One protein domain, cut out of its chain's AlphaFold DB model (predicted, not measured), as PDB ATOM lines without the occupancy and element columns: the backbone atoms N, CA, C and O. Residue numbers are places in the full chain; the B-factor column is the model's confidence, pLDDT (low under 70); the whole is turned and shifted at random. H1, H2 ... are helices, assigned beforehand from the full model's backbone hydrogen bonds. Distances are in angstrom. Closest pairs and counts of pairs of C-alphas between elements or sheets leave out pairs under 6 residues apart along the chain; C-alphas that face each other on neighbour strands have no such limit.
ATOM      1  N   LYS A  19      16.259 -40.710  28.487       63.66
ATOM      2  CA  LYS A  19      16.867 -39.694  29.362       63.66
ATOM      3  C   LYS A  19      15.977 -38.458  29.560       63.66
ATOM      4  O   LYS A  19      15.699 -38.133  30.701       63.66
ATOM      5  N   ARG A  20      15.418 -37.856  28.500       66.62
ATOM      6  CA  ARG A  20      14.410 -36.781  28.628       66.62
ATOM      7  C   ARG A  20      13.125 -37.227  29.339       66.62
ATOM      8  O   ARG A  20      12.796 -36.657  30.364       66.62
ATOM      9  N   ARG A  21      12.418 -38.249  28.847       64.19
ATOM     10  CA  ARG A  21      11.196 -38.782  29.491       64.19
ATOM     11  C   ARG A  21      11.419 -39.288  30.918       64.19
ATOM     12  O   ARG A  21      10.502 -39.284  31.723       64.19
ATOM     13  N   LEU A  22      12.620 -39.749  31.223       69.62
ATOM     14  CA  LEU A  22      13.075 -40.245  32.503       69.62
ATOM     15  C   LEU A  22      13.384 -39.061  33.405       69.62
ATOM     16  O   LEU A  22      12.951 -39.085  34.541       69.62
ATOM     17  N   VAL A  23      14.015 -37.996  32.898       76.88
ATOM     18  CA  VAL A  23      14.088 -36.701  33.587       76.88
ATOM     19  C   VAL A  23      12.676 -36.197  33.883       76.88
ATOM     20  O   VAL A  23      12.390 -35.959  35.044       76.88
ATOM     21  N   GLU A  24      11.770 -36.142  32.904       75.31
ATOM     22  CA  GLU A  24      10.370 -35.711  33.087       75.31
ATOM     23  C   GLU A  24       9.627 -36.597  34.109       75.31
ATOM     24  O   GLU A  24       8.902 -36.103  34.969       75.31
ATOM     25  N   THR A  25       9.838 -37.917  34.074       72.81
ATOM     26  CA  THR A  25       9.247 -38.865  35.035       72.81
ATOM     27  C   THR A  25       9.844 -38.694  36.430       72.81
ATOM     28  O   THR A  25       9.117 -38.751  37.420       72.81
ATOM     29  N   MET A  26      11.156 -38.474  36.535       77.06
ATOM     30  CA  MET A  26      11.836 -38.220  37.805       77.06
ATOM     31  C   MET A  26      11.448 -36.849  38.373       77.06
ATOM     32  O   MET A  26      11.276 -36.725  39.580       77.06
ATOM     33  N   GLU A  27      11.220 -35.841  37.530       85.56
ATOM     34  CA  GLU A  27      10.674 -34.536  37.915       85.56
ATOM     35  C   GLU A  27       9.238 -34.672  38.430       85.56
ATOM     36  O   GLU A  27       8.924 -34.161  39.504       85.56
ATOM     37  N   ALA A  28       8.385 -35.435  37.741       80.75
ATOM     38  CA  ALA A  28       7.035 -35.741  38.214       80.75
ATOM     39  C   ALA A  28       7.045 -36.549  39.525       80.75
ATOM     40  O   ALA A  28       6.223 -36.316  40.416       80.75
ATOM     41  N   SER A  29       7.989 -37.482  39.678       78.31
ATOM     42  CA  SER A  29       8.181 -38.247  40.912       78.31
ATOM     43  C   SER A  29       8.642 -37.355  42.065       78.31
ATOM     44  O   SER A  29       8.111 -37.471  43.170       78.31
ATOM     45  N   LEU A  30       9.557 -36.418  41.805       86.38
ATOM     46  CA  LEU A  30       9.998 -35.418  42.771       86.38
ATOM     47  C   LEU A  30       8.845 -34.501  43.192       86.38
ATOM     48  O   LEU A  30       8.668 -34.250  44.382       86.38
ATOM     49  N   GLU A  31       8.017 -34.055  42.251       87.81
ATOM     50  CA  GLU A  31       6.839 -33.231  42.539       87.81
ATOM     51  C   GLU A  31       5.797 -33.990  43.380       87.81
ATOM     52  O   GLU A  31       5.255 -33.472  44.363       87.81
ATOM     53  N   SER A  32       5.575 -35.269  43.070       84.56
ATOM     54  CA  SER A  32       4.733 -36.153  43.880       84.56
ATOM     55  C   SER A  32       5.316 -36.369  45.285       84.56
ATOM     56  O   SER A  32       4.594 -36.293  46.284       84.56
ATOM     57  N   ALA A  33       6.633 -36.569  45.394       86.69
ATOM     58  CA  ALA A  33       7.325 -36.720  46.670       86.69
ATOM     59  C   ALA A  33       7.223 -35.449  47.527       86.69
ATOM     60  O   ALA A  33       6.918 -35.547  48.720       86.69
ATOM     61  N   ARG A  34       7.385 -34.266  46.919       87.94
ATOM     62  CA  ARG A  34       7.195 -32.955  47.562       87.94
ATOM     63  C   ARG A  34       5.773 -32.776  48.074       87.94
ATOM     64  O   ARG A  34       5.591 -32.403  49.231       87.94
ATOM     65  N   THR A  35       4.781 -33.135  47.260       92.38
ATOM     66  CA  THR A  35       3.362 -33.116  47.646       92.38
ATOM     67  C   THR A  35       3.088 -34.025  48.848       92.38
ATOM     68  O   THR A  35       2.328 -33.665  49.740       92.38
ATOM     69  N   SER A  36       3.744 -35.188  48.916       89.50
ATOM     70  CA  SER A  36       3.612 -36.116  50.049       89.50
ATOM     71  C   SER A  36       4.327 -35.663  51.331       89.50
ATOM     72  O   SER A  36       4.205 -36.338  52.351       89.50
ATOM     73  N   GLN A  37       5.101 -34.568  51.276       89.06
ATOM     74  CA  GLN A  37       5.923 -34.025  52.367       89.06
ATOM     75  C   GLN A  37       6.821 -35.066  53.059       89.06
ATOM     76  O   GLN A  37       7.205 -34.904  54.216       89.06
ATOM     77  N   ASN A  38       7.171 -36.149  52.357       90.44
ATOM     78  CA  ASN A  38       8.006 -37.209  52.901       90.44
ATOM     79  C   ASN A  38       9.482 -36.924  52.562       90.44
ATOM     80  O   ASN A  38       9.883 -37.104  51.409       90.44
ATOM     81  N   PRO A  39      10.313 -36.533  53.544       87.50
ATOM     82  CA  PRO A  39      11.690 -36.112  53.292       87.50
ATOM     83  C   PRO A  39      12.572 -37.231  52.727       87.50
ATOM     84  O   PRO A  39      13.460 -36.958  51.925       87.50
ATOM     85  N   GLN A  40      12.310 -38.496  53.074       87.81
ATOM     86  CA  GLN A  40      13.065 -39.632  52.530       87.81
ATOM     87  C   GLN A  40      12.749 -39.857  51.050       87.81
ATOM     88  O   GLN A  40      13.647 -40.126  50.255       87.81
ATOM     89  N   ARG A  41      11.477 -39.711  50.662       80.88
ATOM     90  CA  ARG A  41      11.063 -39.816  49.257       80.88
ATOM     91  C   ARG A  41      11.585 -38.659  48.417       80.88
ATOM     92  O   ARG A  41      11.971 -38.886  47.278       80.88
ATOM     93  N   ILE A  42      11.616 -37.454  48.981       88.69
ATOM     94  CA  ILE A  42      12.176 -36.274  48.317       88.69
ATOM     95  C   ILE A  42      13.667 -36.496  48.049       88.69
ATOM     96  O   ILE A  42      14.076 -36.436  46.896       88.69
ATOM     97  N   ALA A  43      14.449 -36.867  49.070       86.31
ATOM     98  CA  ALA A  43      15.883 -37.110  48.913       86.31
ATOM     99  C   ALA A  43      16.189 -38.226  47.894       86.31
ATOM    100  O   ALA A  43      17.112 -38.105  47.089       86.31
ATOM    101  N   ALA A  44      15.393 -39.300  47.891       78.19
ATOM    102  CA  ALA A  44      15.531 -40.375  46.913       78.19
ATOM    103  C   ALA A  44      15.212 -39.904  45.481       78.19
ATOM    104  O   ALA A  44      15.959 -40.209  44.555       78.19
ATOM    105  N   ALA A  45      14.135 -39.137  45.295       79.12
ATOM    106  CA  ALA A  45      13.760 -38.604  43.988       79.12
ATOM    107  C   ALA A  45      14.779 -37.576  43.462       79.12
ATOM    108  O   ALA A  45      15.076 -37.576  42.270       79.12
ATOM    109  N   GLU A  46      15.361 -36.745  44.334       87.81
ATOM    110  CA  GLU A  46      16.423 -35.796  43.971       87.81
ATOM    111  C   GLU A  46      17.693 -36.517  43.511       87.81
ATOM    112  O   GLU A  46      18.219 -36.203  42.443       87.81
ATOM    113  N   MET A  47      18.136 -37.533  44.260       85.06
ATOM    114  CA  MET A  47      19.301 -38.347  43.898       85.06
ATOM    115  C   MET A  47      19.108 -39.042  42.544       85.06
ATOM    116  O   MET A  47      20.011 -39.049  41.706       85.06
ATOM    117  N   LEU A  48      17.923 -39.612  42.306       77.88
ATOM    118  CA  LEU A  48      17.602 -40.275  41.044       77.88
ATOM    119  C   LEU A  48      17.524 -39.281  39.881       77.88
ATOM    120  O   LEU A  48      18.036 -39.563  38.798       77.88
ATOM    121  N   LEU A  49      16.938 -38.100  40.094       82.56
ATOM    122  CA  LEU A  49      16.882 -37.050  39.081       82.56
ATOM    123  C   LEU A  49      18.285 -36.556  38.701       82.56
ATOM    124  O   LEU A  49      18.580 -36.393  37.516       82.56
ATOM    125  N   GLU A  50      19.162 -36.344  39.681       83.69
ATOM    126  CA  GLU A  50      20.552 -35.947  39.444       83.69
ATOM    127  C   GLU A  50      21.329 -37.032  38.687       83.69
ATOM    128  O   GLU A  50      21.993 -36.739  37.687       83.69
ATOM    129  N   PHE A  51      21.185 -38.293  39.099       79.06
ATOM    130  CA  PHE A  51      21.787 -39.430  38.407       79.06
ATOM    131  C   PHE A  51      21.349 -39.488  36.939       79.06
ATOM    132  O   PHE A  51      22.182 -39.578  36.042       79.06
ATOM    133  N   VAL A  52      20.051 -39.361  36.666       73.69
ATOM    134  CA  VAL A  52      19.535 -39.414  35.293       73.69
ATOM    135  C   VAL A  52      20.010 -38.216  34.469       73.69
ATOM    136  O   VAL A  52      20.351 -38.383  33.300       73.69
ATOM    137  N   ARG A  53      20.073 -37.009  35.047       78.81
ATOM    138  CA  ARG A  53      20.571 -35.809  34.347       78.81
ATOM    139  C   ARG A  53      22.046 -35.935  33.968       78.81
ATOM    140  O   ARG A  53      22.432 -35.523  32.871       78.81
ATOM    141  N   THR A  54      22.849 -36.529  34.844       78.06
ATOM    142  CA  THR A  54      24.298 -36.700  34.656       78.06
ATOM    143  C   THR A  54      24.661 -37.949  33.850       78.06
ATOM    144  O   THR A  54      25.720 -37.975  33.226       78.06
ATOM    145  N   ALA A  55      23.776 -38.948  33.781       69.56
ATOM    146  CA  ALA A  55      24.001 -40.170  33.019       69.56
ATOM    147  C   ALA A  55      24.216 -39.876  31.520       69.56
ATOM    148  O   ALA A  55      23.499 -39.053  30.937       69.56
ATOM    149  N   PRO A  56      25.183 -40.532  30.857       66.94
ATOM    150  CA  PRO A  56      25.393 -40.364  29.425       66.94
ATOM    151  C   PRO A  56      24.175 -40.854  28.636       66.94
ATOM    152  O   PRO A  56      23.474 -41.780  29.048       66.94
ATOM    153  N   SER A  57      23.926 -40.228  27.485       66.88
ATOM    154  CA  SER A  57      22.909 -40.724  26.564       66.88
ATOM    155  C   SER A  57      23.292 -42.119  26.047       66.88
ATOM    156  O   SER A  57      24.476 -42.390  25.832       66.88
ATOM    157  N   PRO A  58      22.305 -42.995  25.831       63.41
ATOM    158  CA  PRO A  58      22.521 -44.349  25.333       63.41
ATOM    159  C   PRO A  58      23.139 -44.349  23.928       63.41
ATOM    160  O   PRO A  58      22.733 -43.566  23.067       63.41
ATOM    161  N   THR A  59      24.109 -45.234  23.677       66.62
ATOM    162  CA  THR A  59      24.686 -45.423  22.335       66.62
ATOM    163  C   THR A  59      23.733 -46.222  21.428       66.62
ATOM    164  O   THR A  59      22.866 -46.945  21.928       66.62
ATOM    165  N   PRO A  60      23.879 -46.150  20.089       62.81
ATOM    166  CA  PRO A  60      23.021 -46.893  19.157       62.81
ATOM    167  C   PRO A  60      23.012 -48.415  19.377       62.81
ATOM    168  O   PRO A  60      21.964 -49.057  19.263       62.81
ATOM    169  N   ASP A  61      24.158 -48.991  19.746       65.00
ATOM    170  CA  ASP A  61      24.274 -50.422  20.050       65.00
ATOM    171  C   ASP A  61      23.501 -50.791  21.321       65.00
ATOM    172  O   ASP A  61      22.810 -51.808  21.364       65.00
ATOM    173  N   GLN A  62      23.552 -49.929  22.341       67.25
ATOM    174  CA  GLN A  62      22.814 -50.122  23.591       67.25
ATOM    175  C   GLN A  62      21.299 -49.993  23.383       67.25
ATOM    176  O   GLN A  62      20.531 -50.768  23.951       67.25
ATOM    177  N   LEU A  63      20.861 -49.068  22.523       70.25
ATOM    178  CA  LEU A  63      19.459 -48.962  22.113       70.25
ATOM    179  C   LEU A  63      18.995 -50.226  21.373       70.25
ATOM    180  O   LEU A  63      17.919 -50.746  21.656       70.25
ATOM    181  N   SER A  64      19.810 -50.746  20.455       68.38
ATOM    182  CA  SER A  64      19.484 -51.961  19.695       68.38
ATOM    183  C   SER A  64      19.351 -53.180  20.611       68.38
ATOM    184  O   SER A  64      18.369 -53.913  20.523       68.38
ATOM    185  N   GLN A  65      20.285 -53.356  21.549       67.50
ATOM    186  CA  GLN A  65      20.210 -54.410  22.566       67.50
ATOM    187  C   GLN A  65      18.959 -54.278  23.440       67.50
ATOM    188  O   GLN A  65      18.290 -55.273  23.719       67.50
ATOM    189  N   TRP A  66      18.605 -53.054  23.833       71.81
ATOM    190  CA  TRP A  66      17.383 -52.793  24.584       71.81
ATOM    191  C   TRP A  66      16.132 -53.207  23.800       71.81
ATOM    192  O   TRP A  66      15.303 -53.946  24.332       71.81
ATOM    193  N   LEU A  67      16.017 -52.804  22.530       71.12
ATOM    194  CA  LEU A  67      14.884 -53.166  21.670       71.12
ATOM    195  C   LEU A  67      14.729 -54.687  21.543       71.12
ATOM    196  O   LEU A  67      13.609 -55.187  21.599       71.12
ATOM    197  N   GLU A  68      15.829 -55.431  21.418       71.31
ATOM    198  CA  GLU A  68      15.790 -56.897  21.362       71.31
ATOM    199  C   GLU A  68      15.257 -57.518  22.661       71.31
ATOM    200  O   GLU A  68      14.388 -58.388  22.614       71.31
ATOM    201  N   VAL A  69      15.673 -57.017  23.829       66.06
ATOM    202  CA  VAL A  69      15.111 -57.461  25.119       66.06
ATOM    203  C   VAL A  69      13.611 -57.161  25.195       66.06
ATOM    204  O   VAL A  69      12.829 -58.007  25.630       66.06
ATOM    205  N   GLN A  70      13.181 -55.989  24.721       61.69
ATOM    206  CA  GLN A  70      11.762 -55.632  24.694       61.69
ATOM    207  C   GLN A  70      10.954 -56.535  23.754       61.69
ATOM    208  O   GLN A  70       9.839 -56.911  24.102       61.69
ATOM    209  N   LYS A  71      11.502 -56.945  22.600       67.06
ATOM    210  CA  LYS A  71      10.840 -57.913  21.706       67.06
ATOM    211  C   LYS A  71      10.625 -59.262  22.384       67.06
ATOM    212  O   LYS A  71       9.578 -59.866  22.189       67.06
ATOM    213  N   VAL A  72      11.578 -59.727  23.191       65.44
ATOM    214  CA  VAL A  72      11.443 -61.000  23.919       65.44
ATOM    215  C   VAL A  72      10.337 -60.923  24.976       65.44
ATOM    216  O   VAL A  72       9.554 -61.860  25.112       65.44
ATOM    217  N   VAL A  73      10.234 -59.798  25.691       58.31
ATOM    218  CA  VAL A  73       9.254 -59.611  26.775       58.31
ATOM    219  C   VAL A  73       7.854 -59.294  26.239       58.31
ATOM    220  O   VAL A  73       6.873 -59.903  26.662       58.31
ATOM    221  N   TYR A  74       7.752 -58.365  25.290       55.91
ATOM    222  CA  TYR A  74       6.479 -57.833  24.793       55.91
ATOM    223  C   TYR A  74       6.016 -58.461  23.474       55.91
ATOM    224  O   TYR A  74       4.933 -58.129  22.999       55.91
ATOM    225  N   LYS A  75       6.799 -59.382  22.889       61.38
ATOM    226  CA  LYS A  75       6.588 -60.062  21.588       61.38
ATOM    227  C   LYS A  75       6.587 -59.141  20.362       61.38
ATOM    228  O   LYS A  75       6.985 -59.574  19.285       61.38
ATOM    229  N   GLU A  76       6.231 -57.872  20.526       59.66
ATOM    230  CA  GLU A  76       6.410 -56.801  19.555       59.66
ATOM    231  C   GLU A  76       6.866 -55.523  20.253       59.66
ATOM    232  O   GLU A  76       6.388 -55.155  21.324       59.66
ATOM    233  N   VAL A  77       7.785 -54.814  19.601       59.81
ATOM    234  CA  VAL A  77       8.184 -53.477  20.024       59.81
ATOM    235  C   VAL A  77       7.302 -52.451  19.317       59.81
ATOM    236  O   VAL A  77       7.234 -52.466  18.083       59.81
ATOM    237  N   PRO A  78       6.644 -51.536  20.053       56.84
ATOM    238  CA  PRO A  78       5.874 -50.455  19.457       56.84
ATOM    239  C   PRO A  78       6.689 -49.699  18.404       56.84
ATOM    240  O   PRO A  78       7.785 -49.229  18.693       56.84
ATOM    241  N   ARG A  79       6.140 -49.516  17.192       60.88
ATOM    242  CA  ARG A  79       6.841 -48.851  16.069       60.88
ATOM    243  C   ARG A  79       7.400 -47.480  16.421       60.88
ATOM    244  O   ARG A  79       8.430 -47.084  15.894       60.88
ATOM    245  N   GLN A  80       6.734 -46.775  17.331       55.88
ATOM    246  CA  GLN A  80       7.226 -45.513  17.859       55.88
ATOM    247  C   GLN A  80       8.642 -45.659  18.427       55.88
ATOM    248  O   GLN A  80       9.466 -44.817  18.109       55.88
ATOM    249  N   TRP A  81       8.968 -46.729  19.169       58.91
ATOM    250  CA  TRP A  81      10.289 -46.975  19.787       58.91
ATOM    251  C   TRP A  81      11.413 -47.219  18.771       58.91
ATOM    252  O   TRP A  81      12.583 -47.185  19.134       58.91
ATOM    253  N   LEU A  82      11.066 -47.438  17.499       59.03
ATOM    254  CA  LEU A  82      12.018 -47.659  16.409       59.03
ATOM    255  C   LEU A  82      12.478 -46.350  15.744       59.03
ATOM    256  O   LEU A  82      13.486 -46.342  15.043       59.03
ATOM    257  N   ASP A  83      11.756 -45.241  15.936       58.41
ATOM    258  CA  ASP A  83      12.045 -43.959  15.276       58.41
ATOM    259  C   ASP A  83      13.108 -43.144  16.026       58.41
ATOM    260  O   ASP A  83      12.787 -42.142  16.664       58.41
ATOM    261  N   ALA A  84      14.373 -43.582  15.970       50.44
ATOM    262  CA  ALA A  84      15.522 -42.969  16.662       50.44
ATOM    263  C   ALA A  84      15.562 -41.424  16.581       50.44
ATOM    264  O   ALA A  84      15.962 -40.769  17.541       50.44
ATOM    265  N   ASN A  85      15.083 -40.827  15.481       46.22
ATOM    266  CA  ASN A  85      15.067 -39.377  15.279       46.22
ATOM    267  C   ASN A  85      14.002 -38.655  16.118       46.22
ATOM    268  O   ASN A  85      14.283 -37.576  16.638       46.22
ATOM    269  N   LYS A  86      12.825 -39.253  16.348       47.41
ATOM    270  CA  LYS A  86      11.853 -38.737  17.334       47.41
ATOM    271  C   LYS A  86      12.335 -38.874  18.779       47.41
ATOM    272  O   LYS A  86      11.817 -38.187  19.655       47.41
ATOM    273  N   TRP A  87      13.318 -39.738  19.032       50.47
ATOM    274  CA  TRP A  87      13.891 -39.956  20.366       50.47
ATOM    275  C   TRP A  87      15.082 -39.038  20.673       50.47
ATOM    276  O   TRP A  87      15.330 -38.760  21.844       50.47
ATOM    277  N   ILE A  88      15.788 -38.551  19.645       41.38
ATOM    278  CA  ILE A  88      16.977 -37.684  19.774       41.38
ATOM    279  C   ILE A  88      16.651 -36.202  19.496       41.38
ATOM    280  O   ILE A  88      17.249 -35.333  20.122       41.38
ATOM    281  N   TYR A  89      15.692 -35.902  18.606       37.03
ATOM    282  CA  TYR A  89      15.447 -34.547  18.076       37.03
ATOM    283  C   TYR A  89      14.000 -34.047  18.211       37.03
ATOM    284  O   TYR A  89      13.580 -33.185  17.444       37.03
ATOM    285  N   SER A  90      13.218 -34.523  19.187       37.75
ATOM    286  CA  SER A  90      11.887 -33.950  19.480       37.75
ATOM    287  C   SER A  90      11.968 -32.574  20.180       37.75
ATOM    288  O   SER A  90      11.304 -32.348  21.189       37.75
TER     289      SER A  90
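AT A GLANCE: This is residues 19 to 90 of the 92 residues of an uncharacterized protein of Fusarium sp. AF-8 (UniProt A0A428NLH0). What shape does the printed part make? Two long helices, H1 and H2, lie side by side as a hairpin, and beyond its open end, joined by the link of residues 55 to 59, comes a second, looser group of H3 with the short helices H4 and H5. H3 is turned across the direction of the hairpin and set apart from it, while H4 and H5 bring the last residues back toward the beginning of H1. What is it built of, and how large is it? The 72 printed residues have five named helices, in the order H1, H2, H3, H4, H5, and no named strand, and the class is all helix. The whole is loose, with a radius of gyration of the C-alphas of 15.2 A, and elongated, spanning 40 by 24 by 19 A.

IN THESE COORDINATES: Where are the two helices of the hairpin? H1 is residues 19 to 35, 23.7 A from first to last C-alpha, and begins with C-alpha 19 at (16.867, -39.694, 29.362). H2 is residues 39 to 54, 22.5 A long. Which helices follow? H3 is residues 60 to 74, 20.6 A long, with C-alpha 60 at (23.021, -46.893, 19.157). H4 is residues 79 to 82, and H5 is residues 84 to 88, ending with C-alpha 88 at (16.977, -37.684, 19.774).

HOW THE PARTS SIT: How do H1 and H2 stand to each other? They touch and form a helical hairpin, with the closest C-alphas, those of Leu 30 and Ala 45, 5.1 A apart. Their lines stand at a shallow tilt of 15 degrees, and they run opposite ways. Where do the other helices sit? H3 is apart from H1 and H2, and is close to but not clearly touching H4, the closest C-alphas, those of Leu 67 and Trp 81, being 7.9 A apart. H4 and H5 are close but not clearly touching, with the closest C-alphas, those of Trp 81 and Trp 87, 7.9 A apart. H5 and H1 are near each other, with 5 pairs of C-alphas within 10 A. What do the backbone N and O atoms show? In H1, H2, H3 and H5 every O i to N i+4 pair is within hydrogen-bond range; H4 is too short for such a pair, but its 1 pair of O i and N i+3 is within range.

THE WHOLE: How far does it reach? The two C-alphas farthest apart, those of Gln 37 and Asp 61, are 40.6 A apart, and residues 35 to 40 stand free. Is the printed part unbroken? It has no cut, and its links are tight. Where is confidence low? The mean pLDDT of the printed part is 70.6, and residues 19 to 22, 55 to 62, 64 to 65 and 69 to 90 are under 70.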